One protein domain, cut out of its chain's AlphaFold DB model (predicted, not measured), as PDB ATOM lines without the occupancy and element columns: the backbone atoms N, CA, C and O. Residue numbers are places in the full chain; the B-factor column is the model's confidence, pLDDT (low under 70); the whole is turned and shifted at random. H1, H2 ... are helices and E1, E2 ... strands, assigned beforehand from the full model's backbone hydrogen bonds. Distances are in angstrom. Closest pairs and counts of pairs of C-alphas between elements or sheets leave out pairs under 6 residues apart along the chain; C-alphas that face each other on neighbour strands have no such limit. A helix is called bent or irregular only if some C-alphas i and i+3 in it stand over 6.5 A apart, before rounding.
ATOM      1  N   VAL A  86     174.127 290.184 252.912       98.25
ATOM      2  CA  VAL A  86     174.774 289.871 254.193       98.25
ATOM      3  C   VAL A  86     176.199 289.423 253.901       98.25
ATOM      4  O   VAL A  86     176.409 288.627 252.984       98.25
ATOM      5  N   SER A  87     177.187 289.947 254.626       98.62
ATOM      6  CA  SER A  87     178.575 289.523 254.432       98.62
ATOM      7  C   SER A  87     178.831 288.129 255.014       98.62
ATOM      8  O   SER A  87     178.132 287.666 255.919       98.62
ATOM      9  N   VAL A  88     179.865 287.446 254.520       98.44
ATOM     10  CA  VAL A  88     180.307 286.162 255.086       98.44
ATOM     11  C   VAL A  88     180.720 286.324 256.552       98.44
ATOM     12  O   VAL A  88     180.459 285.438 257.364       98.44
ATOM     13  N   GLU A  89     181.332 287.452 256.916       98.25
ATOM     14  CA  GLU A  89     181.643 287.778 258.310       98.25
ATOM     15  C   GLU A  89     180.380 287.874 259.171       98.25
ATOM     16  O   GLU A  89     180.319 287.247 260.223       98.25
ATOM     17  N   GLU A  90     179.347 288.578 258.707       98.56
ATOM     18  CA  GLU A  90     178.078 288.698 259.430       98.56
ATOM     19  C   GLU A  90     177.375 287.346 259.598       98.56
ATOM     20  O   GLU A  90     176.841 287.066 260.672       98.56
ATOM     21  N   LEU A  91     177.413 286.485 258.574       98.62
ATOM     22  CA  LEU A  91     176.909 285.113 258.674       98.62
ATOM     23  C   LEU A  91     177.674 284.316 259.743       98.62
ATOM     24  O   LEU A  91     177.057 283.664 260.582       98.62
ATOM     25  N   LEU A  92     179.008 284.377 259.738       98.50
ATOM     26  CA  LEU A  92     179.845 283.673 260.713       98.50
ATOM     27  C   LEU A  92     179.608 284.171 262.142       98.50
ATOM     28  O   LEU A  92     179.543 283.356 263.062       98.50
ATOM     29  N   GLU A  93     179.475 285.480 262.343       98.50
ATOM     30  CA  GLU A  93     179.159 286.047 263.656       98.50
ATOM     31  C   GLU A  93     177.759 285.641 264.124       98.50
ATOM     32  O   GLU A  93     177.591 285.287 265.291       98.50
ATOM     33  N   ALA A  94     176.775 285.585 263.222       98.31
ATOM     34  CA  ALA A  94     175.453 285.061 263.553       98.31
ATOM     35  C   ALA A  94     175.513 283.577 263.952       98.31
ATOM     36  O   ALA A  94     174.959 283.218 264.983       98.31
ATOM     37  N   MET A  95     176.252 282.728 263.229       98.44
ATOM     38  CA  MET A  95     176.433 281.321 263.622       98.44
ATOM     39  C   MET A  95     177.116 281.184 264.989       98.44
ATOM     40  O   MET A  95     176.716 280.353 265.802       98.44
ATOM     41  N   LYS A  96     178.135 282.006 265.275       98.56
ATOM     42  CA  LYS A  96     178.800 282.017 266.588       98.56
ATOM     43  C   LYS A  96     177.861 282.443 267.710       98.56
ATOM     44  O   LYS A  96     177.991 281.925 268.816       98.56
ATOM     45  N   ALA A  97     176.940 283.366 267.437       98.12
ATOM     46  CA  ALA A  97     175.959 283.826 268.411       98.12
ATOM     47  C   ALA A  97     174.971 282.722 268.827       98.12
ATOM     48  O   ALA A  97     174.456 282.781 269.938       98.12
ATOM     49  N   GLU A  98     174.759 281.702 267.989       98.00
ATOM     50  CA  GLU A  98     173.915 280.546 268.324       98.00
ATOM     51  C   GLU A  98     174.647 279.507 269.202       98.00
ATOM     52  O   GLU A  98     174.005 278.750 269.927       98.00
ATOM     53  N   LEU A  99     175.990 279.477 269.200       98.12
ATOM     54  CA  LEU A  99     176.776 278.458 269.916       98.12
ATOM     55  C   LEU A  99     176.459 278.334 271.420       98.12
ATOM     56  O   LEU A  99     176.427 277.199 271.893       98.12
ATOM     57  N   PRO A 100     176.245 279.419 272.197       98.12
ATOM     58  CA  PRO A 100     175.889 279.294 273.610       98.12
ATOM     59  C   PRO A 100     174.592 278.513 273.831       98.12
ATOM     60  O   PRO A 100     174.574 277.626 274.675       98.12
ATOM     61  N   ALA A 101     173.549 278.784 273.039       97.69
ATOM     62  CA  ALA A 101     172.275 278.072 273.137       97.69
ATOM     63  C   ALA A 101     172.431 276.597 272.737       97.69
ATOM     64  O   ALA A 101     171.945 275.708 273.429       97.69
ATOM     65  N   LEU A 102     173.190 276.316 271.672       98.06
ATOM     66  CA  LEU A 102     173.483 274.937 271.273       98.06
ATOM     67  C   LEU A 102     174.273 274.179 272.349       98.06
ATOM     68  O   LEU A 102     174.010 273.010 272.605       98.06
ATOM     69  N   ALA A 103     175.210 274.837 273.034       97.81
ATOM     70  CA  ALA A 103     175.981 274.222 274.112       97.81
ATOM     71  C   ALA A 103     175.126 273.844 275.343       97.81
ATOM     72  O   ALA A 103     175.559 273.012 276.151       97.81
ATOM     73  N   GLU A 104     173.927 274.413 275.481       98.12
ATOM     74  CA  GLU A 104     172.942 274.055 276.508       98.12
ATOM     75  C   GLU A 104     172.083 272.836 276.122       98.12
ATOM     76  O   GLU A 104     171.417 272.281 276.993       98.12
ATOM     77  N   SER A 105     172.134 272.366 274.866       98.19
ATOM     78  CA  SER A 105     171.372 271.191 274.419       98.19
ATOM     79  C   SER A 105     171.803 269.915 275.152       98.19
ATOM     80  O   SER A 105     172.970 269.508 275.126       98.19
ATOM     81  N   GLU A 106     170.829 269.238 275.764       98.31
ATOM     82  CA  GLU A 106     171.023 267.921 276.377       98.31
ATOM     83  C   GLU A 106     171.346 266.847 275.330       98.31
ATOM     84  O   GLU A 106     172.154 265.957 275.597       98.31
ATOM     85  N   ALA A 107     170.766 266.945 274.130       98.06
ATOM     86  CA  ALA A 107     171.008 265.996 273.047       98.06
ATOM     87  C   ALA A 107     172.453 266.092 272.537       98.06
ATOM     88  O   ALA A 107     173.153 265.080 272.484       98.06
ATOM     89  N   LEU A 108     172.953 267.309 272.284       98.00
ATOM     90  CA  LEU A 108     174.359 267.508 271.908       98.00
ATOM     91  C   LEU A 108     175.321 267.089 273.024       98.00
ATOM     92  O   LEU A 108     176.401 266.564 272.747       98.00
ATOM     93  N   ARG A 109     174.939 267.285 274.291       98.44
ATOM     94  CA  ARG A 109     175.722 266.796 275.432       98.44
ATOM     95  C   ARG A 109     175.797 265.268 275.443       98.44
ATOM     96  O   ARG A 109     176.876 264.723 275.666       98.44
ATOM     97  N   ALA A 110     174.684 264.581 275.196       98.38
ATOM     98  CA  ALA A 110     174.644 263.123 275.134       98.38
ATOM     99  C   ALA A 110     175.501 262.580 273.979       98.38
ATOM    100  O   ALA A 110     176.308 261.672 274.189       98.38
ATOM    101  N   ASP A 111     175.395 263.186 272.794       98.06
ATOM    102  CA  ASP A 111     176.215 262.826 271.635       98.06
ATOM    103  C   ASP A 111     177.706 263.056 271.890       98.06
ATOM    104  O   ASP A 111     178.539 262.239 271.498       98.06
ATOM    105  N   TYR A 112     178.056 264.136 272.590       98.19
ATOM    106  CA  TYR A 112     179.431 264.410 272.989       98.19
ATOM    107  C   TYR A 112     179.996 263.348 273.942       98.19
ATOM    108  O   TYR A 112     181.137 262.916 273.771       98.19
ATOM    109  N   GLU A 113     179.227 262.914 274.943       98.19
ATOM    110  CA  GLU A 113     179.677 261.861 275.860       98.19
ATOM    111  C   GLU A 113     179.857 260.524 275.126       98.19
ATOM    112  O   GLU A 113     180.855 259.830 275.342       98.19
ATOM    113  N   ALA A 114     178.955 260.193 274.194       97.25
ATOM    114  CA  ALA A 114     179.099 259.025 273.327       97.25
ATOM    115  C   ALA A 114     180.343 259.130 272.426       97.25
ATOM    116  O   ALA A 114     181.132 258.186 272.343       97.25
ATOM    117  N   PHE A 115     180.562 260.293 271.807       97.12
ATOM    118  CA  PHE A 115     181.746 260.597 271.006       97.12
ATOM    119  C   PHE A 115     183.032 260.426 271.820       97.12
ATOM    120  O   PHE A 115     183.943 259.711 271.406       97.12
ATOM    121  N   ARG A 116     183.107 261.010 273.018       96.44
ATOM    122  CA  ARG A 116     184.277 260.866 273.889       96.44
ATOM    123  C   ARG A 116     184.547 259.422 274.269       96.44
ATOM    124  O   ARG A 116     185.697 259.001 274.212       96.44
ATOM    125  N   ALA A 117     183.511 258.675 274.643       96.69
ATOM    126  CA  ALA A 117     183.652 257.262 274.969       96.69
ATOM    127  C   ALA A 117     184.160 256.460 273.761       96.69
ATOM    128  O   ALA A 117     185.037 255.613 273.910       96.69
ATOM    129  N   ALA A 118     183.659 256.759 272.559       95.50
ATOM    130  CA  ALA A 118     184.083 256.096 271.333       95.50
ATOM    131  C   ALA A 118     185.540 256.409 270.955       95.50
ATOM    132  O   ALA A 118     186.212 255.550 270.392       95.50
ATOM    133  N   PHE A 119     186.040 257.608 271.244       95.31
ATOM    134  CA  PHE A 119     187.411 258.015 270.914       95.31
ATOM    135  C   PHE A 119     188.377 257.975 272.106       95.31
ATOM    136  O   PHE A 119     189.518 258.397 271.964       95.31
ATOM    137  N   GLU A 120     187.939 257.456 273.259       95.12
ATOM    138  CA  GLU A 120     188.723 257.369 274.502       95.12
ATOM    139  C   GLU A 120     189.299 258.727 274.954       95.12
ATOM    140  O   GLU A 120     190.390 258.817 275.513       95.12
ATOM    141  N   LEU A 121     188.545 259.804 274.722       94.88
ATOM    142  CA  LEU A 121     188.972 261.176 274.988       94.88
ATOM    143  C   LEU A 121     188.616 261.630 276.411       94.88
ATOM    144  O   LEU A 121     187.513 261.392 276.925       94.88
ATOM    145  N   GLU A 122     189.527 262.373 277.035       94.31
ATOM    146  CA  GLU A 122     189.267 263.027 278.317       94.31
ATOM    147  C   GLU A 122     188.265 264.180 278.178       94.31
ATOM    148  O   GLU A 122     188.117 264.809 277.128       94.31
ATOM    149  N   HIS A 123     187.540 264.455 279.261       94.88
ATOM    150  CA  HIS A 123     186.615 265.578 279.282       94.88
ATOM    151  C   HIS A 123     187.373 266.899 279.344       94.88
ATOM    152  O   HIS A 123     188.230 267.093 280.208       94.88
ATOM    153  N   SER A 124     186.958 267.860 278.526       95.69
ATOM    154  CA  SER A 124     187.190 269.270 278.811       95.69
ATOM    155  C   SER A 124     186.078 270.120 278.210       95.69
ATOM    156  O   SER A 124     185.537 269.795 277.152       95.69
ATOM    157  N   GLU A 125     185.782 271.256 278.843       96.31
ATOM    158  CA  GLU A 125     184.844 272.242 278.291       96.31
ATOM    159  C   GLU A 125     185.294 272.750 276.912       96.31
ATOM    160  O   GLU A 125     184.474 272.987 276.030       96.31
ATOM    161  N   ALA A 126     186.607 272.865 276.684       96.62
ATOM    162  CA  ALA A 126     187.145 273.251 275.382       96.62
ATOM    163  C   ALA A 126     186.819 272.211 274.297       96.62
ATOM    164  O   ALA A 126     186.377 272.589 273.211       96.62
ATOM    165  N   LEU A 127     186.982 270.919 274.604       97.31
ATOM    166  CA  LEU A 127     186.658 269.832 273.683       97.31
ATOM    167  C   LEU A 127     185.149 269.731 273.432       97.31
ATOM    168  O   LEU A 127     184.746 269.495 272.296       97.31
ATOM    169  N   TYR A 128     184.315 269.938 274.456       98.19
ATOM    170  CA  TYR A 128     182.863 269.983 274.273       98.19
ATOM    171  C   TYR A 128     182.449 271.120 273.333       98.19
ATOM    172  O   TYR A 128     181.714 270.902 272.374       98.19
ATOM    173  N   LEU A 129     182.973 272.329 273.542       98.31
ATOM    174  CA  LEU A 129     182.668 273.454 272.659       98.31
ATOM    175  C   LEU A 129     183.192 273.235 271.232       98.31
ATOM    176  O   LEU A 129     182.543 273.655 270.276       98.31
ATOM    177  N   ASP A 130     184.339 272.575 271.061       98.38
ATOM    178  CA  ASP A 130     184.815 272.178 269.733       98.38
ATOM    179  C   ASP A 130     183.891 271.155 269.077       98.38
ATOM    180  O   ASP A 130     183.574 271.310 267.900       98.38
ATOM    181  N   PHE A 131     183.401 270.172 269.834       98.31
ATOM    182  CA  PHE A 131     182.415 269.210 269.354       98.31
ATOM    183  C   PHE A 131     181.133 269.905 268.873       98.31
ATOM    184  O   PHE A 131     180.659 269.606 267.779       98.31
ATOM    185  N   VAL A 132     180.612 270.884 269.622       98.56
ATOM    186  CA  VAL A 132     179.434 271.675 269.212       98.56
ATOM    187  C   VAL A 132     179.711 272.442 267.912       98.56
ATOM    188  O   VAL A 132     178.908 272.396 266.982       98.56
ATOM    189  N   ARG A 133     180.871 273.107 267.794       98.56
ATOM    190  CA  ARG A 133     181.263 273.837 266.569       98.56
ATOM    191  C   ARG A 133     181.409 272.916 265.363       98.56
ATOM    192  O   ARG A 133     180.991 273.279 264.265       98.56
ATOM    193  N   VAL A 134     182.030 271.753 265.558       98.50
ATOM    194  CA  VAL A 134     182.224 270.745 264.511       98.50
ATOM    195  C   VAL A 134     180.886 270.167 264.080       98.50
ATOM    196  O   VAL A 134     180.643 270.112 262.881       98.50
ATOM    197  N   SER A 135     180.006 269.816 265.018       98.19
ATOM    198  CA  SER A 135     178.667 269.293 264.718       98.19
ATOM    199  C   SER A 135     177.840 270.309 263.930       98.19
ATOM    200  O   SER A 135     177.299 269.974 262.881       98.19
ATOM    201  N   LEU A 136     177.840 271.579 264.354       98.44
ATOM    202  CA  LEU A 136     177.171 272.667 263.637       98.44
ATOM    203  C   LEU A 136     177.709 272.800 262.207       98.44
ATOM    204  O   LEU A 136     176.937 272.779 261.251       98.44
ATOM    205  N   ALA A 137     179.031 272.922 262.041       98.44
ATOM    206  CA  ALA A 137     179.630 273.047 260.714       98.44
ATOM    207  C   ALA A 137     179.342 271.818 259.843       98.44
ATOM    208  O   ALA A 137     179.061 271.968 258.657       98.44
ATOM    209  N   PHE A 138     179.404 270.618 260.417       98.19
ATOM    210  CA  PHE A 138     179.171 269.357 259.723       98.19
ATOM    211  C   PHE A 138     177.748 269.269 259.180       98.19
ATOM    212  O   PHE A 138     177.569 269.138 257.971       98.19
ATOM    213  N   GLU A 139     176.745 269.422 260.039       98.06
ATOM    214  CA  GLU A 139     175.344 269.288 259.637       98.06
ATOM    215  C   GLU A 139     174.884 270.419 258.713       98.06
ATOM    216  O   GLU A 139     174.082 270.209 257.801       98.06
ATOM    217  N   ALA A 140     175.464 271.612 258.867       98.00
ATOM    218  CA  ALA A 140     175.239 272.714 257.946       98.00
ATOM    219  C   ALA A 140     175.757 272.419 256.527       98.00
ATOM    220  O   ALA A 140     175.098 272.773 255.549       98.00
ATOM    221  N   THR A 141     176.935 271.795 256.412       97.88
ATOM    222  CA  THR A 141     177.718 271.763 255.160       97.88
ATOM    223  C   THR A 141     177.819 270.399 254.478       97.88
ATOM    224  O   THR A 141     178.396 270.314 253.394       97.88
ATOM    225  N   ARG A 142     177.285 269.329 255.069       96.50
ATOM    226  CA  ARG A 142     177.265 268.000 254.441       96.50
ATOM    227  C   ARG A 142     176.222 267.888 253.329       96.50
ATOM    228  O   ARG A 142     175.259 268.654 253.270       96.50
ATOM    229  N   ASP A 143     176.406 266.893 252.470       95.69
ATOM    230  CA  ASP A 143     175.403 266.456 251.499       95.69
ATOM    231  C   ASP A 143     174.080 266.101 252.196       95.69
ATOM    232  O   ASP A 143     174.072 265.437 253.237       95.69
ATOM    233  N   GLY A 144     172.967 266.618 251.668       93.44
ATOM    234  CA  GLY A 144     171.645 266.496 252.291       93.44
ATOM    235  C   GLY A 144     171.498 267.227 253.637       93.44
ATOM    236  O   GLY A 144     170.472 267.082 254.299       93.44
ATOM    237  N   GLY A 145     172.499 268.015 254.046       95.12
ATOM    238  CA  GLY A 145     172.501 268.789 255.284       95.12
ATOM    239  C   GLY A 145     171.574 270.006 255.252       95.12
ATOM    240  O   GLY A 145     170.797 270.230 254.313       95.12
ATOM    241  N   TRP A 146     171.661 270.833 256.292       96.38
ATOM    242  CA  TRP A 146     170.724 271.933 256.538       96.38
ATOM    243  C   TRP A 146     170.657 272.950 255.398       96.38
ATOM    244  O   TRP A 146     169.572 273.429 255.055       96.38
ATOM    245  N   TRP A 147     171.795 273.253 254.778       97.25
ATOM    246  CA  TRP A 147     171.893 274.289 253.752       97.25
ATOM    247  C   TRP A 147     171.557 273.811 252.342       97.25
ATOM    248  O   TRP A 147     171.684 274.589 251.401       97.25
ATOM    249  N   GLY A 148     171.085 272.572 252.176       95.56
ATOM    250  CA  GLY A 148     170.611 272.076 250.881       95.56
ATOM    251  C   GLY A 148     171.740 271.885 249.867       95.56
ATOM    252  O   GLY A 148     171.570 272.180 248.685       95.56
ATOM    253  N   LEU A 149     172.908 271.442 250.329       97.19
ATOM    254  CA  LEU A 149     173.994 271.018 249.452       97.19
ATOM    255  C   LEU A 149     173.662 269.646 248.864       97.19
ATOM    256  O   LEU A 149     173.123 268.788 249.563       97.19
ATOM    257  N   GLN A 150     173.975 269.461 247.582       96.06
ATOM    258  CA  GLN A 150     173.802 268.190 246.887       96.06
ATOM    259  C   GLN A 150     175.138 267.698 246.340       96.06
ATOM    260  O   GLN A 150     175.799 268.398 245.562       96.06
ATOM    261  N   TRP A 151     175.494 266.465 246.679       95.38
ATOM    262  CA  TRP A 151     176.665 265.823 246.116       95.38
ATOM    263  C   TRP A 151     176.458 265.458 244.643       95.38
ATOM    264  O   TRP A 151     175.538 264.715 244.294       95.38
ATOM    265  N   LYS A 152     177.348 265.938 243.767       95.12
ATOM    266  CA  LYS A 152     177.529 265.441 242.390       95.12
ATOM    267  C   LYS A 152     178.996 265.562 241.990       95.12
ATOM    268  O   LYS A 152     179.736 266.350 242.561       95.12
ATOM    269  N   ILE A 153     179.404 264.810 240.971       93.88
ATOM    270  CA  ILE A 153     180.759 264.907 240.414       93.88
ATOM    271  C   ILE A 153     180.923 266.263 239.720       93.88
ATOM    272  O   ILE A 153     180.216 266.551 238.749       93.88
ATOM    273  N   THR A 154     181.881 267.059 240.185       92.88
ATOM    274  CA  THR A 154     182.220 268.372 239.617       92.88
ATOM    275  C   THR A 154     183.607 268.364 238.973       92.88
ATOM    276  O   THR A 154     183.826 269.103 238.013       92.88
ATOM    277  N   ASN A 155     184.497 267.448 239.386       90.62
ATOM    278  CA  ASN A 155     185.913 267.383 238.991       90.62
ATOM    279  C   ASN A 155     186.713 268.642 239.364       90.62
ATOM    280  O   ASN A 155     187.615 269.059 238.628       90.62
ATOM    281  N   GLU A 156     186.377 269.260 240.492       91.31
ATOM    282  CA  GLU A 156     187.059 270.452 240.982       91.31
ATOM    283  C   GLU A 156     188.272 270.132 241.857       91.31
ATOM    284  O   GLU A 156     188.715 268.995 241.989       91.31
ATOM    285  N   GLN A 157     188.915 271.189 242.346       89.81
ATOM    286  CA  GLN A 157     189.957 271.082 243.359       89.81
ATOM    287  C   GLN A 157     189.319 271.143 244.755       89.81
ATOM    288  O   GLN A 157     188.292 271.801 244.895       89.81
ATOM    289  N   PRO A 158     189.984 270.611 245.801       90.81
ATOM    290  CA  PRO A 158     189.493 270.611 247.183       90.81
ATOM    291  C   PRO A 158     189.441 272.028 247.789       90.81
ATOM    292  O   PRO A 158     190.306 272.417 248.581       90.81
ATOM    293  N   ASN A 159     188.467 272.834 247.374       95.56
ATOM    294  CA  ASN A 159     188.158 274.163 247.890       95.56
ATOM    295  C   ASN A 159     186.661 274.465 247.740       95.56
ATOM    296  O   ASN A 159     185.971 273.817 246.968       95.56
ATOM    297  N   SER A 160     186.154 275.461 248.466       97.50
ATOM    298  CA  SER A 160     184.721 275.791 248.456       97.50
ATOM    299  C   SER A 160     184.329 276.947 247.521       97.50
ATOM    300  O   SER A 160     183.184 277.398 247.549       97.50
ATOM    301  N   GLU A 161     185.239 277.446 246.670       97.81
ATOM    302  CA  GLU A 161     185.042 278.673 245.871       97.81
ATOM    303  C   GLU A 161     183.805 278.598 244.960       97.81
ATOM    304  O   GLU A 161     183.070 279.580 244.815       97.81
ATOM    305  N   LYS A 162     183.525 277.424 244.377       98.00
ATOM    306  CA  LYS A 162     182.361 277.231 243.501       98.00
ATOM    307  C   LYS A 162     181.040 277.140 244.242       98.00
ATOM    308  O   LYS A 162     180.027 277.572 243.691       98.00
ATOM    309  N   ILE A 163     181.029 276.627 245.469       98.56
ATOM    310  CA  ILE A 163     179.830 276.649 246.315       98.56
ATOM    311  C   ILE A 163     179.466 278.103 246.613       98.56
ATOM    312  O   ILE A 163     178.335 278.526 246.373       98.56
ATOM    313  N   TRP A 164     180.454 278.907 247.017       98.50
ATOM    314  CA  TRP A 164     180.251 280.337 247.236       98.50
ATOM    315  C   TRP A 164     179.754 281.059 245.984       98.50
ATOM    316  O   TRP A 164     178.853 281.891 246.070       98.50
ATOM    317  N   ALA A 165     180.316 280.751 244.813       98.38
ATOM    318  CA  ALA A 165     179.871 281.341 243.555       98.38
ATOM    319  C   ALA A 165     178.405 281.001 243.232       98.38
ATOM    320  O   ALA A 165     177.664 281.893 242.823       98.38
ATOM    321  N   GLN A 166     177.979 279.751 243.454       98.44
ATOM    322  CA  GLN A 166     176.589 279.319 243.261       98.44
ATOM    323  C   GLN A 166     175.638 280.073 244.188       98.44
ATOM    324  O   GLN A 166     174.700 280.706 243.715       98.44
ATOM    325  N   TRP A 167     175.933 280.098 245.488       98.56
ATOM    326  CA  TRP A 167     175.128 280.815 246.475       98.56
ATOM    327  C   TRP A 167     174.988 282.308 246.178       98.56
ATOM    328  O   TRP A 167     173.912 282.876 246.341       98.56
ATOM    329  N   ARG A 168     176.058 282.950 245.699       98.00
ATOM    330  CA  ARG A 168     176.041 284.369 245.311       98.00
ATOM    331  C   ARG A 168     175.248 284.652 244.041       98.00
ATOM    332  O   ARG A 168     174.815 285.784 243.855       98.00
ATOM    333  N   ALA A 169     175.102 283.658 243.173       97.38
ATOM    334  CA  ALA A 169     174.349 283.765 241.931       97.38
ATOM    335  C   ALA A 169     172.854 283.453 242.107       97.38
ATOM    336  O   ALA A 169     172.103 283.599 241.146       97.38
ATOM    337  N   LEU A 170     172.413 283.023 243.297       96.31
ATOM    338  CA  LEU A 170     170.999 282.783 243.568       96.31
ATOM    339  C   LEU A 170     170.222 284.103 243.574       96.31
ATOM    340  O   LEU A 170     170.492 285.009 244.365       96.31
ATOM    341  N   GLU A 171     169.213 284.179 242.716       92.69
ATOM    342  CA  GLU A 171     168.262 285.285 242.673       92.69
ATOM    343  C   GLU A 171     167.113 284.988 243.644       92.69
ATOM    344  O   GLU A 171     166.175 284.264 243.317       92.69
ATOM    345  N   LEU A 172     167.217 285.511 244.869       93.00
ATOM    346  CA  LEU A 172     166.226 285.318 245.929       93.00
ATOM    347  C   LEU A 172     165.599 286.654 246.322       93.00
ATOM    348  O   LEU A 172     166.295 287.663 246.449       93.00
ATOM    349  N   ALA A 173     164.292 286.643 246.571       89.81
ATOM    350  CA  ALA A 173     163.543 287.790 247.068       89.81
ATOM    351  C   ALA A 173     163.013 287.518 248.479       89.81
ATOM    352  O   ALA A 173     162.781 286.371 248.864       89.81
ATOM    353  N   TRP A 174     162.818 288.584 249.251       90.56
ATOM    354  CA  TRP A 174     162.093 288.491 250.512       90.56
ATOM    355  C   TRP A 174     160.594 288.295 250.247       90.56
ATOM    356  O   TRP A 174     160.057 288.980 249.372       90.56
ATOM    357  N   PRO A 175     159.910 287.418 251.000       86.75
ATOM    358  CA  PRO A 175     158.456 287.311 250.949       86.75
ATOM    359  C   PRO A 175     157.773 288.632 251.334       86.75
ATOM    360  O   PRO A 175     158.194 289.304 252.278       86.75
ATOM    361  N   GLU A 176     156.700 289.003 250.627       85.38
ATOM    362  CA  GLU A 176     155.935 290.234 250.907       85.38
ATOM    363  C   GLU A 176     155.222 290.194 252.268       85.38
ATOM    364  O   GLU A 176     154.974 291.237 252.872       85.38
ATOM    365  N   ASP A 177     154.912 288.994 252.756       83.31
ATOM    366  CA  ASP A 177     154.253 288.745 254.039       83.31
ATOM    367  C   ASP A 177     155.223 288.735 255.235       83.31
ATOM    368  O   ASP A 177     154.797 288.535 256.371       83.31
ATOM    369  N   GLY A 178     156.522 288.965 255.000       78.06
ATOM    370  CA  GLY A 178     157.554 288.927 256.039       78.06
ATOM    371  C   GLY A 178     157.884 287.518 256.542       78.06
ATOM    372  O   GLY A 178     158.569 287.386 257.558       78.06
ATOM    373  N   GLY A 179     157.407 286.479 255.848       76.75
ATOM    374  CA  GLY A 179     157.672 285.081 256.163       76.75
ATOM    375  C   GLY A 179     159.112 284.634 255.886       76.75
ATOM    376  O   GLY A 179     159.992 285.412 255.502       76.75
ATOM    377  N   ALA A 180     159.361 283.338 256.088       77.44
ATOM    378  CA  ALA A 180     160.643 282.728 255.754       77.44
ATOM    379  C   ALA A 180     160.832 282.677 254.227       77.44
ATOM    380  O   ALA A 180     159.886 282.338 253.513       77.44
ATOM    381  N   PRO A 181     162.033 282.985 253.708       82.31
ATOM    382  CA  PRO A 181     162.284 282.917 252.278       82.31
ATOM    383  C   PRO A 181     162.162 281.478 251.767       82.31
ATOM    384  O   PRO A 181     162.651 280.541 252.399       82.31
ATOM    385  N   GLU A 182     161.530 281.312 250.605       82.81
ATOM    386  CA  GLU A 182     161.461 280.029 249.909       82.81
ATOM    387  C   GLU A 182     162.752 279.822 249.109       82.81
ATOM    388  O   GLU A 182     163.134 280.656 248.284       82.81
ATOM    389  N   LEU A 183     163.459 278.729 249.389       89.50
ATOM    390  CA  LEU A 183     164.700 278.372 248.710       89.50
ATOM    391  C   LEU A 183     164.489 277.147 247.818       89.50
ATOM    392  O   LEU A 183     163.646 276.300 248.126       89.50
ATOM    393  N   PRO A 184     165.286 277.001 246.745       90.94
ATOM    394  CA  PRO A 184     165.309 275.752 246.001       90.94
ATOM    395  C   PRO A 184     165.752 274.590 246.913       90.94
ATOM    396  O   PRO A 184     166.594 274.798 247.793       90.94
ATOM    397  N   PRO A 185     165.278 273.350 246.667       88.25
ATOM    398  CA  PRO A 185     165.701 272.167 247.431       88.25
ATOM    399  C   PRO A 185     167.219 271.931 247.423       88.25
ATOM    400  O   PRO A 185     167.772 271.338 248.350       88.25
ATOM    401  N   THR A 186     167.892 272.401 246.370       95.12
ATOM    402  CA  THR A 186     169.347 272.395 246.235       95.12
ATOM    403  C   THR A 186     169.841 273.827 246.065       95.12
ATOM    404  O   THR A 186     169.504 274.486 245.083       95.12
ATOM    405  N   THR A 187     170.657 274.304 247.005       96.94
ATOM    406  CA  THR A 187     171.233 275.659 246.970       96.94
ATOM    407  C   THR A 187     172.593 275.697 246.277       96.94
ATOM    408  O   THR A 187     172.967 276.727 245.717       96.94
ATOM    409  N   ALA A 188     173.330 274.583 246.300       97.88
ATOM    410  CA  ALA A 188     174.575 274.399 245.569       97.88
ATOM    411  C   ALA A 188     174.879 272.909 245.351       97.88
ATOM    412  O   ALA A 188     174.520 272.047 246.157       97.88
ATOM    413  N   ILE A 189     175.565 272.626 244.248       97.44
ATOM    414  CA  ILE A 189     176.076 271.311 243.870       97.44
ATOM    415  C   ILE A 189     177.588 271.294 244.094       97.44
ATOM    416  O   ILE A 189     178.272 272.243 243.706       97.44
ATOM    417  N   ALA A 190     178.104 270.225 244.692       97.50
ATOM    418  CA  ALA A 190     179.522 270.092 245.009       97.50
ATOM    419  C   ALA A 190     179.959 268.627 245.093       97.50
ATOM    420  O   ALA A 190     179.148 267.752 245.385       97.50
ATOM    421  N   GLU A 191     181.239 268.354 244.876       96.00
ATOM    422  CA  GLU A 191     181.827 267.036 245.120       96.00
ATOM    423  C   GLU A 191     182.349 266.912 246.570       96.00
ATOM    424  O   GLU A 191     182.325 267.854 247.364       96.00
ATOM    425  N   CYS A 192     182.783 265.711 246.968       95.50
ATOM    426  CA  CYS A 192     183.202 265.393 248.340       95.50
ATOM    427  C   CYS A 192     184.353 266.266 248.860       95.50
ATOM    428  O   CYS A 192     184.444 266.548 250.056       95.50
ATOM    429  N   ASP A 193     185.222 266.716 247.965       95.00
ATOM    430  CA  ASP A 193     186.378 267.538 248.268       95.00
ATOM    431  C   ASP A 193     186.006 269.006 248.502       95.00
ATOM    432  O   ASP A 193     186.485 269.607 249.464       95.00
ATOM    433  N   GLU A 194     185.094 269.548 247.698       97.88
ATOM    434  CA  GLU A 194     184.498 270.870 247.880       97.88
ATOM    435  C   GLU A 194     183.663 270.941 249.173       97.88
ATOM    436  O   GLU A 194     183.792 271.900 249.940       97.88
ATOM    437  N   LEU A 195     182.863 269.908 249.470       97.81
ATOM    438  CA  LEU A 195     182.073 269.824 250.708       97.81
ATOM    439  C   LEU A 195     182.967 269.702 251.949       97.81
ATOM    440  O   LEU A 195     182.776 270.411 252.938       97.81
ATOM    441  N   SER A 196     184.007 268.866 251.888       97.31
ATOM    442  CA  SER A 196     185.014 268.760 252.954       97.31
ATOM    443  C   SER A 196     185.771 270.072 253.177       97.31
ATOM    444  O   SER A 196     186.056 270.443 254.319       97.31
ATOM    445  N   ALA A 197     186.082 270.796 252.100       97.88
ATOM    446  CA  ALA A 197     186.699 272.113 252.169       97.88
ATOM    447  C   ALA A 197     185.768 273.165 252.792       97.88
ATOM    448  O   ALA A 197     186.213 273.953 253.631       97.88
ATOM    449  N   LEU A 198     184.482 273.161 252.430       98.50
ATOM    450  CA  LEU A 198     183.475 274.056 252.999       98.50
ATOM    451  C   LEU A 198     183.294 273.808 254.501       98.50
ATOM    452  O   LEU A 198     183.364 274.754 255.289       98.50
ATOM    453  N   PHE A 199     183.146 272.543 254.909       98.31
ATOM    454  CA  PHE A 199     183.143 272.155 256.320       98.31
ATOM    455  C   PHE A 199     184.375 272.713 257.039       98.31
ATOM    456  O   PHE A 199     184.259 273.386 258.066       98.31
ATOM    457  N   ALA A 200     185.568 272.476 256.483       98.00
ATOM    458  CA  ALA A 200     186.813 272.888 257.112       98.00
ATOM    459  C   ALA A 200     186.939 274.419 257.208       98.00
ATOM    460  O   ALA A 200     187.464 274.936 258.201       98.00
ATOM    461  N   PHE A 201     186.429 275.156 256.217       97.94
ATOM    462  CA  PHE A 201     186.323 276.612 256.260       97.94
ATOM    463  C   PHE A 201     185.471 277.067 257.453       97.94
ATOM    464  O   PHE A 201     185.950 277.857 258.274       97.94
ATOM    465  N   PHE A 202     184.249 276.545 257.594       98.25
ATOM    466  CA  PHE A 202     183.343 276.940 258.675       98.25
ATOM    467  C   PHE A 202     183.844 276.505 260.049       98.25
ATOM    468  O   PHE A 202     183.948 277.350 260.938       98.25
ATOM    469  N   ALA A 203     184.248 275.244 260.218       97.81
ATOM    470  CA  ALA A 203     184.742 274.725 261.493       97.81
ATOM    471  C   ALA A 203     185.889 275.590 262.047       97.81
ATOM    472  O   ALA A 203     185.859 276.007 263.206       97.81
ATOM    473  N   ARG A 204     186.859 275.974 261.202       96.06
ATOM    474  CA  ARG A 204     187.954 276.872 261.616       96.06
ATOM    475  C   ARG A 204     187.463 278.258 262.007       96.06
ATOM    476  O   ARG A 204     187.961 278.828 262.975       96.06
ATOM    477  N   ARG A 205     186.522 278.825 261.250       97.00
ATOM    478  CA  ARG A 205     186.025 280.191 261.467       97.00
ATOM    479  C   ARG A 205     185.068 280.306 262.652       97.00
ATOM    480  O   ARG A 205     185.014 281.382 263.245       97.00
ATOM    481  N   LEU A 206     184.406 279.220 263.049       97.56
ATOM    482  CA  LEU A 206     183.653 279.122 264.305       97.56
ATOM    483  C   LEU A 206     184.563 279.095 265.546       97.56
ATOM    484  O   LEU A 206     184.086 279.301 266.661       97.56
ATOM    485  N   GLY A 207     185.874 278.913 265.353       95.62
ATOM    486  CA  GLY A 207     186.885 279.100 266.388       95.62
ATOM    487  C   GLY A 207     187.136 277.855 267.227       95.62
ATOM    488  O   GLY A 207     186.890 277.872 268.431       95.62
ATOM    489  N   LEU A 208     187.654 276.795 266.597       96.12
ATOM    490  CA  LEU A 208     188.168 275.628 267.320       96.12
ATOM    491  C   LEU A 208     189.254 276.025 268.332       96.12
ATOM    492  O   LEU A 208     189.983 277.008 268.142       96.12
ATOM    493  N   ALA A 280     182.916 289.611 251.348       98.31
ATOM    494  CA  ALA A 280     182.084 289.109 250.266       98.31
ATOM    495  C   ALA A 280     180.653 288.889 250.767       98.31
ATOM    496  O   ALA A 280     180.437 288.486 251.911       98.31
ATOM    497  N   THR A 281     179.675 289.140 249.903       98.38
ATOM    498  CA  THR A 281     178.259 289.128 250.266       98.38
ATOM    499  C   THR A 281     177.507 287.952 249.660       98.38
ATOM    500  O   THR A 281     177.801 287.525 248.542       98.38
ATOM    501  N   LEU A 282     176.515 287.468 250.406       98.44
ATOM    502  CA  LEU A 282     175.479 286.521 250.000       98.44
ATOM    503  C   LEU A 282     174.123 287.236 249.901       98.44
ATOM    504  O   LEU A 282     173.933 288.253 250.581       98.44
ATOM    505  N   PRO A 283     173.157 286.692 249.135       98.00
ATOM    506  CA  PRO A 283     171.767 287.124 249.218       98.00
ATOM    507  C   PRO A 283     171.269 287.047 250.666       98.00
ATOM    508  O   PRO A 283     171.414 286.018 251.330       98.00
ATOM    509  N   GLY A 284     170.673 288.124 251.170       96.75
ATOM    510  CA  GLY A 284     170.158 288.176 252.538       96.75
ATOM    511  C   GLY A 284     169.120 287.095 252.861       96.75
ATOM    512  O   GLY A 284     169.254 286.478 253.919       96.75
ATOM    513  N   PRO A 285     168.173 286.766 251.955       96.56
ATOM    514  CA  PRO A 285     167.280 285.620 252.128       96.56
ATOM    515  C   PRO A 285     168.017 284.289 252.363       96.56
ATOM    516  O   PRO A 285     167.634 283.517 253.239       96.56
ATOM    517  N   LEU A 286     169.121 284.039 251.647       97.62
ATOM    518  CA  LEU A 286     169.924 282.822 251.813       97.62
ATOM    519  C   LEU A 286     170.592 282.772 253.191       97.62
ATOM    520  O   LEU A 286     170.485 281.776 253.902       97.62
ATOM    521  N   ALA A 287     171.259 283.862 253.586       97.62
ATOM    522  CA  ALA A 287     171.915 283.948 254.890       97.62
ATOM    523  C   ALA A 287     170.904 283.839 256.046       97.62
ATOM    524  O   ALA A 287     171.189 283.214 257.067       97.62
ATOM    525  N   SER A 288     169.711 284.412 255.870       96.19
ATOM    526  CA  SER A 288     168.596 284.288 256.811       96.19
ATOM    527  C   SER A 288     168.167 282.841 256.994       96.19
ATOM    528  O   SER A 288     168.120 282.349 258.123       96.19
ATOM    529  N   TYR A 289     167.936 282.142 255.880       95.75
ATOM    530  CA  TYR A 289     167.590 280.730 255.880       95.75
ATOM    531  C   TYR A 289     168.667 279.882 256.566       95.75
ATOM    532  O   TYR A 289     168.341 279.056 257.414       95.75
ATOM    533  N   PHE A 290     169.952 280.124 256.286       97.62
ATOM    534  CA  PHE A 290     171.048 279.387 256.920       97.62
ATOM    535  C   PHE A 290     171.029 279.483 258.445       97.62
ATOM    536  O   PHE A 290     171.167 278.458 259.112       97.62
ATOM    537  N   ILE A 291     170.816 280.678 259.001       97.44
ATOM    538  CA  ILE A 291     170.712 280.858 260.455       97.44
ATOM    539  C   ILE A 291     169.398 280.290 260.998       97.44
ATOM    540  O   ILE A 291     169.391 279.696 262.074       97.44
ATOM    541  N   ALA A 292     168.293 280.415 260.259       95.00
ATOM    542  CA  ALA A 292     167.021 279.816 260.654       95.00
ATOM    543  C   ALA A 292     167.134 278.289 260.793       95.00
ATOM    544  O   ALA A 292     166.655 277.738 261.777       95.00
ATOM    545  N   GLN A 293     167.832 277.616 259.874       95.56
ATOM    546  CA  GLN A 293     168.077 276.175 259.970       95.56
ATOM    547  C   GLN A 293     168.942 275.803 261.184       95.56
ATOM    548  O   GLN A 293     168.633 274.828 261.864       95.56
ATOM    549  N   VAL A 294     169.975 276.596 261.503       97.31
ATOM    550  CA  VAL A 294     170.783 276.392 262.722       97.31
ATOM    551  C   VAL A 294     169.911 276.499 263.974       97.31
ATOM    552  O   VAL A 294     170.006 275.652 264.852       97.31
ATOM    553  N   ARG A 295     169.023 277.495 264.049       95.94
ATOM    554  CA  ARG A 295     168.106 277.666 265.190       95.94
ATOM    555  C   ARG A 295     167.066 276.561 265.297       95.94
ATOM    556  O   ARG A 295     166.686 276.189 266.397       95.94
ATOM    557  N   GLN A 296     166.569 276.088 264.159       95.12
ATOM    558  CA  GLN A 296     165.490 275.108 264.109       95.12
ATOM    559  C   GLN A 296     165.973 273.684 264.397       95.12
ATOM    560  O   GLN A 296     165.197 272.863 264.882       95.12
ATOM    561  N   HIS A 297     167.214 273.370 264.025       96.19
ATOM    562  CA  HIS A 297     167.706 271.996 264.022       96.19
ATOM    563  C   HIS A 297     168.994 271.802 264.810       96.19
ATOM    564  O   HIS A 297     169.355 270.660 265.062       96.19
ATOM    565  N   GLY A 298     169.711 272.863 265.176       96.25
ATOM    566  CA  GLY A 298     171.063 272.745 265.714       96.25
ATOM    567  C   GLY A 298     171.156 272.049 267.068       96.25
ATOM    568  O   GLY A 298     172.240 271.601 267.422       96.25
ATOM    569  N   ASP A 299     170.059 271.959 267.818       96.31
ATOM    570  CA  ASP A 299     169.993 271.308 269.127       96.31
ATOM    571  C   ASP A 299     169.620 269.822 269.061       96.31
ATOM    572  O   ASP A 299     169.673 269.160 270.098       96.31
ATOM    573  N   ALA A 300     169.275 269.298 267.880       97.50
ATOM    574  CA  ALA A 300     168.876 267.908 267.693       97.50
ATOM    575  C   ALA A 300     170.073 266.944 267.732       97.50
ATOM    576  O   ALA A 300     171.192 267.291 267.340       97.50
ATOM    577  N   SER A 301     169.809 265.710 268.163       97.50
ATOM    578  CA  SER A 301     170.803 264.633 268.227       97.50
ATOM    579  C   SER A 301     171.288 264.207 266.841       97.50
ATOM    580  O   SER A 301     170.555 264.304 265.857       97.50
ATOM    581  N   GLN A 302     172.490 263.636 266.753       95.44
ATOM    582  CA  GLN A 302     173.048 263.098 265.509       95.44
ATOM    583  C   GLN A 302     172.112 262.095 264.821       95.44
ATOM    584  O   GLN A 302     172.023 262.086 263.596       95.44
ATOM    585  N   ALA A 303     171.387 261.279 265.591       96.06
ATOM    586  CA  ALA A 303     170.413 260.334 265.046       96.06
ATOM    587  C   ALA A 303     169.253 261.051 264.333       96.06
ATOM    588  O   ALA A 303     168.884 260.674 263.223       96.06
ATOM    589  N   GLU A 304     168.724 262.122 264.927       96.75
ATOM    590  CA  GLU A 304     167.676 262.941 264.308       96.75
ATOM    591  C   GLU A 304     168.201 263.706 263.084       96.75
ATOM    592  O   GLU A 304     167.484 263.849 262.095       96.75
ATOM    593  N   GLN A 305     169.449 264.190 263.115       96.19
ATOM    594  CA  GLN A 305     170.061 264.833 261.944       96.19
ATOM    595  C   GLN A 305     170.225 263.853 260.784       96.19
ATOM    596  O   GLN A 305     169.937 264.178 259.632       96.19
ATOM    597  N   LEU A 306     170.668 262.635 261.091       94.56
ATOM    598  CA  LEU A 306     170.841 261.559 260.130       94.56
ATOM    599  C   LEU A 306     169.510 261.157 259.482       94.56
ATOM    600  O   LEU A 306     169.454 261.027 258.260       94.56
ATOM    601  N   GLU A 307     168.441 261.018 260.272       94.62
ATOM    602  CA  GLU A 307     167.093 260.746 259.763       94.62
ATOM    603  C   GLU A 307     166.637 261.840 258.788       94.62
ATOM    604  O   GLU A 307     166.310 261.540 257.639       94.62
ATOM    605  N   ARG A 308     166.732 263.117 259.185       93.38
ATOM    606  CA  ARG A 308     166.377 264.258 258.319       93.38
ATOM    607  C   ARG A 308     167.200 264.307 257.036       93.38
ATOM    608  O   ARG A 308     166.674 264.634 255.972       93.38
ATOM    609  N   MET A 309     168.498 264.028 257.127       93.00
ATOM    610  CA  MET A 309     169.376 264.002 255.960       93.00
ATOM    611  C   MET A 309     168.940 262.904 254.984       93.00
ATOM    612  O   MET A 309     168.779 263.179 253.797       93.00
ATOM    613  N   ASN A 310     168.666 261.698 255.487       90.94
ATOM    614  CA  ASN A 310     168.196 260.581 254.670       90.94
ATOM    615  C   ASN A 310     166.840 260.892 254.008       90.94
ATOM    616  O   ASN A 310     166.651 260.603 252.825       90.94
ATOM    617  N   GLU A 311     165.916 261.544 254.721       90.50
ATOM    618  CA  GLU A 311     164.658 262.042 254.146       90.50
ATOM    619  C   GLU A 311     164.903 263.038 253.000       90.50
ATOM    620  O   GLU A 311     164.327 262.890 251.919       90.50
ATOM    621  N   ARG A 312     165.794 264.021 253.190       87.50
ATOM    622  CA  ARG A 312     166.142 264.999 252.141       87.50
ATOM    623  C   ARG A 312     166.804 264.346 250.934       87.50
ATOM    624  O   ARG A 312     166.452 264.685 249.805       87.50
ATOM    625  N   MET A 313     167.738 263.420 251.146       84.88
ATOM    626  CA  MET A 313     168.395 262.705 250.050       84.88
ATOM    627  C   MET A 313     167.387 261.899 249.227       84.88
ATOM    628  O   MET A 313     167.461 261.913 247.999       84.88
ATOM    629  N   ASN A 314     166.409 261.258 249.872       84.12
ATOM    630  CA  ASN A 314     165.342 260.546 249.166       84.12
ATOM    631  C   ASN A 314     164.512 261.490 248.287       84.12
ATOM    632  O   ASN A 314     164.316 261.205 247.107       84.12
ATOM    633  N   LEU A 315     164.120 262.657 248.808       81.06
ATOM    634  CA  LEU A 315     163.394 263.667 248.027       81.06
ATOM    635  C   LEU A 315     164.210 264.188 246.833       81.06
ATOM    636  O   LEU A 315     163.657 264.420 245.761       81.06
ATOM    637  N   GLN A 316     165.528 264.341 246.987       75.62
ATOM    638  CA  GLN A 316     166.421 264.759 245.900       75.62
ATOM    639  C   GLN A 316     166.622 263.689 244.814       75.62
ATOM    640  O   GLN A 316     167.053 264.031 243.714       75.62
ATOM    641  N   MET A 317     166.358 262.412 245.109       71.50
ATOM    642  CA  MET A 317     166.411 261.321 244.126       71.50
ATOM    643  C   MET A 317     165.099 261.156 243.347       71.50
ATOM    644  O   MET A 317     165.114 260.597 242.250       71.50
ATOM    645  N   GLU A 318     163.975 261.607 243.910       70.44
ATOM    646  CA  GLU A 318     162.641 261.490 243.304       70.44
ATOM    647  C   GLU A 318     162.278 262.649 242.356       70.44
ATOM    648  O   GLU A 318     161.374 262.487 241.531       70.44
ATOM    649  N   GLY A 319     162.963 263.796 242.463       54.56
ATOM    650  CA  GLY A 319     162.761 264.997 241.633       54.56
ATOM    651  C   GLY A 319     163.735 265.128 240.468       54.56
ATOM    652  O   GLY A 319     163.274 265.534 239.375       54.56
TER     653      GLY A 319
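What this domain is: This is residues 86 to 208 and 280 to 319 of the 319 residues of an uncharacterized protein of Plesiocystis pacifica SIR-1 (UniProt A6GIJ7). Mostly crossed helices gather round H3: H1 and H6 run side by side the same way, H5 crosses H3 at a steep tilt, and H2 packs across it near its first residues. Near the last residue of H3 is a tiny two-strand parallel sheet, E1 beside E2, with H4 packed on E2; H7 runs along the outside. The printed part has 163 residues, with seven named helices and three named strands in the order H1 H2 H3 E1 H4 E2 H5 E3 H6 H7, and its class is mostly helix. It is compact, with a radius of gyration of the C-alphas of 15.9 A, and rounded, spanning 46 by 37 by 31 A.

Where its parts are: E1 is residues 149 to 151, from C-alpha 149 at (173.994, 271.018, 249.452), and E2 is 188 to 190. H4 is 161 to 169, 12.5 A. H3 is 125 to 141, 24.2 A; H5 is 192 to 205, 20.0 A; H2 is 106 to 119, 19.9 A. H1 is 88 to 103, 22.9 A, beginning at (180.307, 286.162, 255.086); it is irregular, but only just: C-alphas 97 and 100 are 6.9 A apart. E3 is 281 to 283, H6 is 284 to 297, 20.0 A, and H7 is 302 to 318, 24.6 A, ending at (162.641, 261.490, 243.304).

How they stand to each other: E1 and E2 are parallel at 32 degrees, with N 150 and O 188 3.0 A apart, within hydrogen-bond range. E1, H4 and E2 form a strand-helix-strand unit, two parallel neighbour strands with a helix between them along the chain. The closest C-alphas of H4 and E2, Ile 163 and Ala 188, are 5.8 A apart. H3 is the hub. It touches H5 at a steep tilt of 41 degrees, opposite ways, closest at C-alphas 137 and 203, 5.4 A. Residues 108 to 112 of H2 touch H3, about perpendicular at 77 degrees, closest at C-alphas 112 and 128, 6.7 A. Residues 91 to 98 of H1 touch H6 at a shallow tilt of 13 degrees, closest at C-alphas 91 and 287, 6.4 A. E3 pairs with no named strand, but residues 86 to 87 pair antiparallel with its residues 281 to 282. H7 is close to but not clearly touching H3, closest at C-alphas 139 and 305, 7.3 A. Every O i to N i+4 pair is within hydrogen-bond range in H2 to H7, and 9 of 12 in H1.

The domain as a whole: The two C-alphas farthest apart, Glu 120 and Glu 176, are 52.1 A apart. Residues 209 to 279 are not printed, and the gap from C-alpha 208 to 280 is 22.6 A. The link from H4 to E2 is long, with C-alphas 12 to 27 A from the mean of the C-alphas. Mean pLDDT of the printed part is 94.8; residue 319 is under 70.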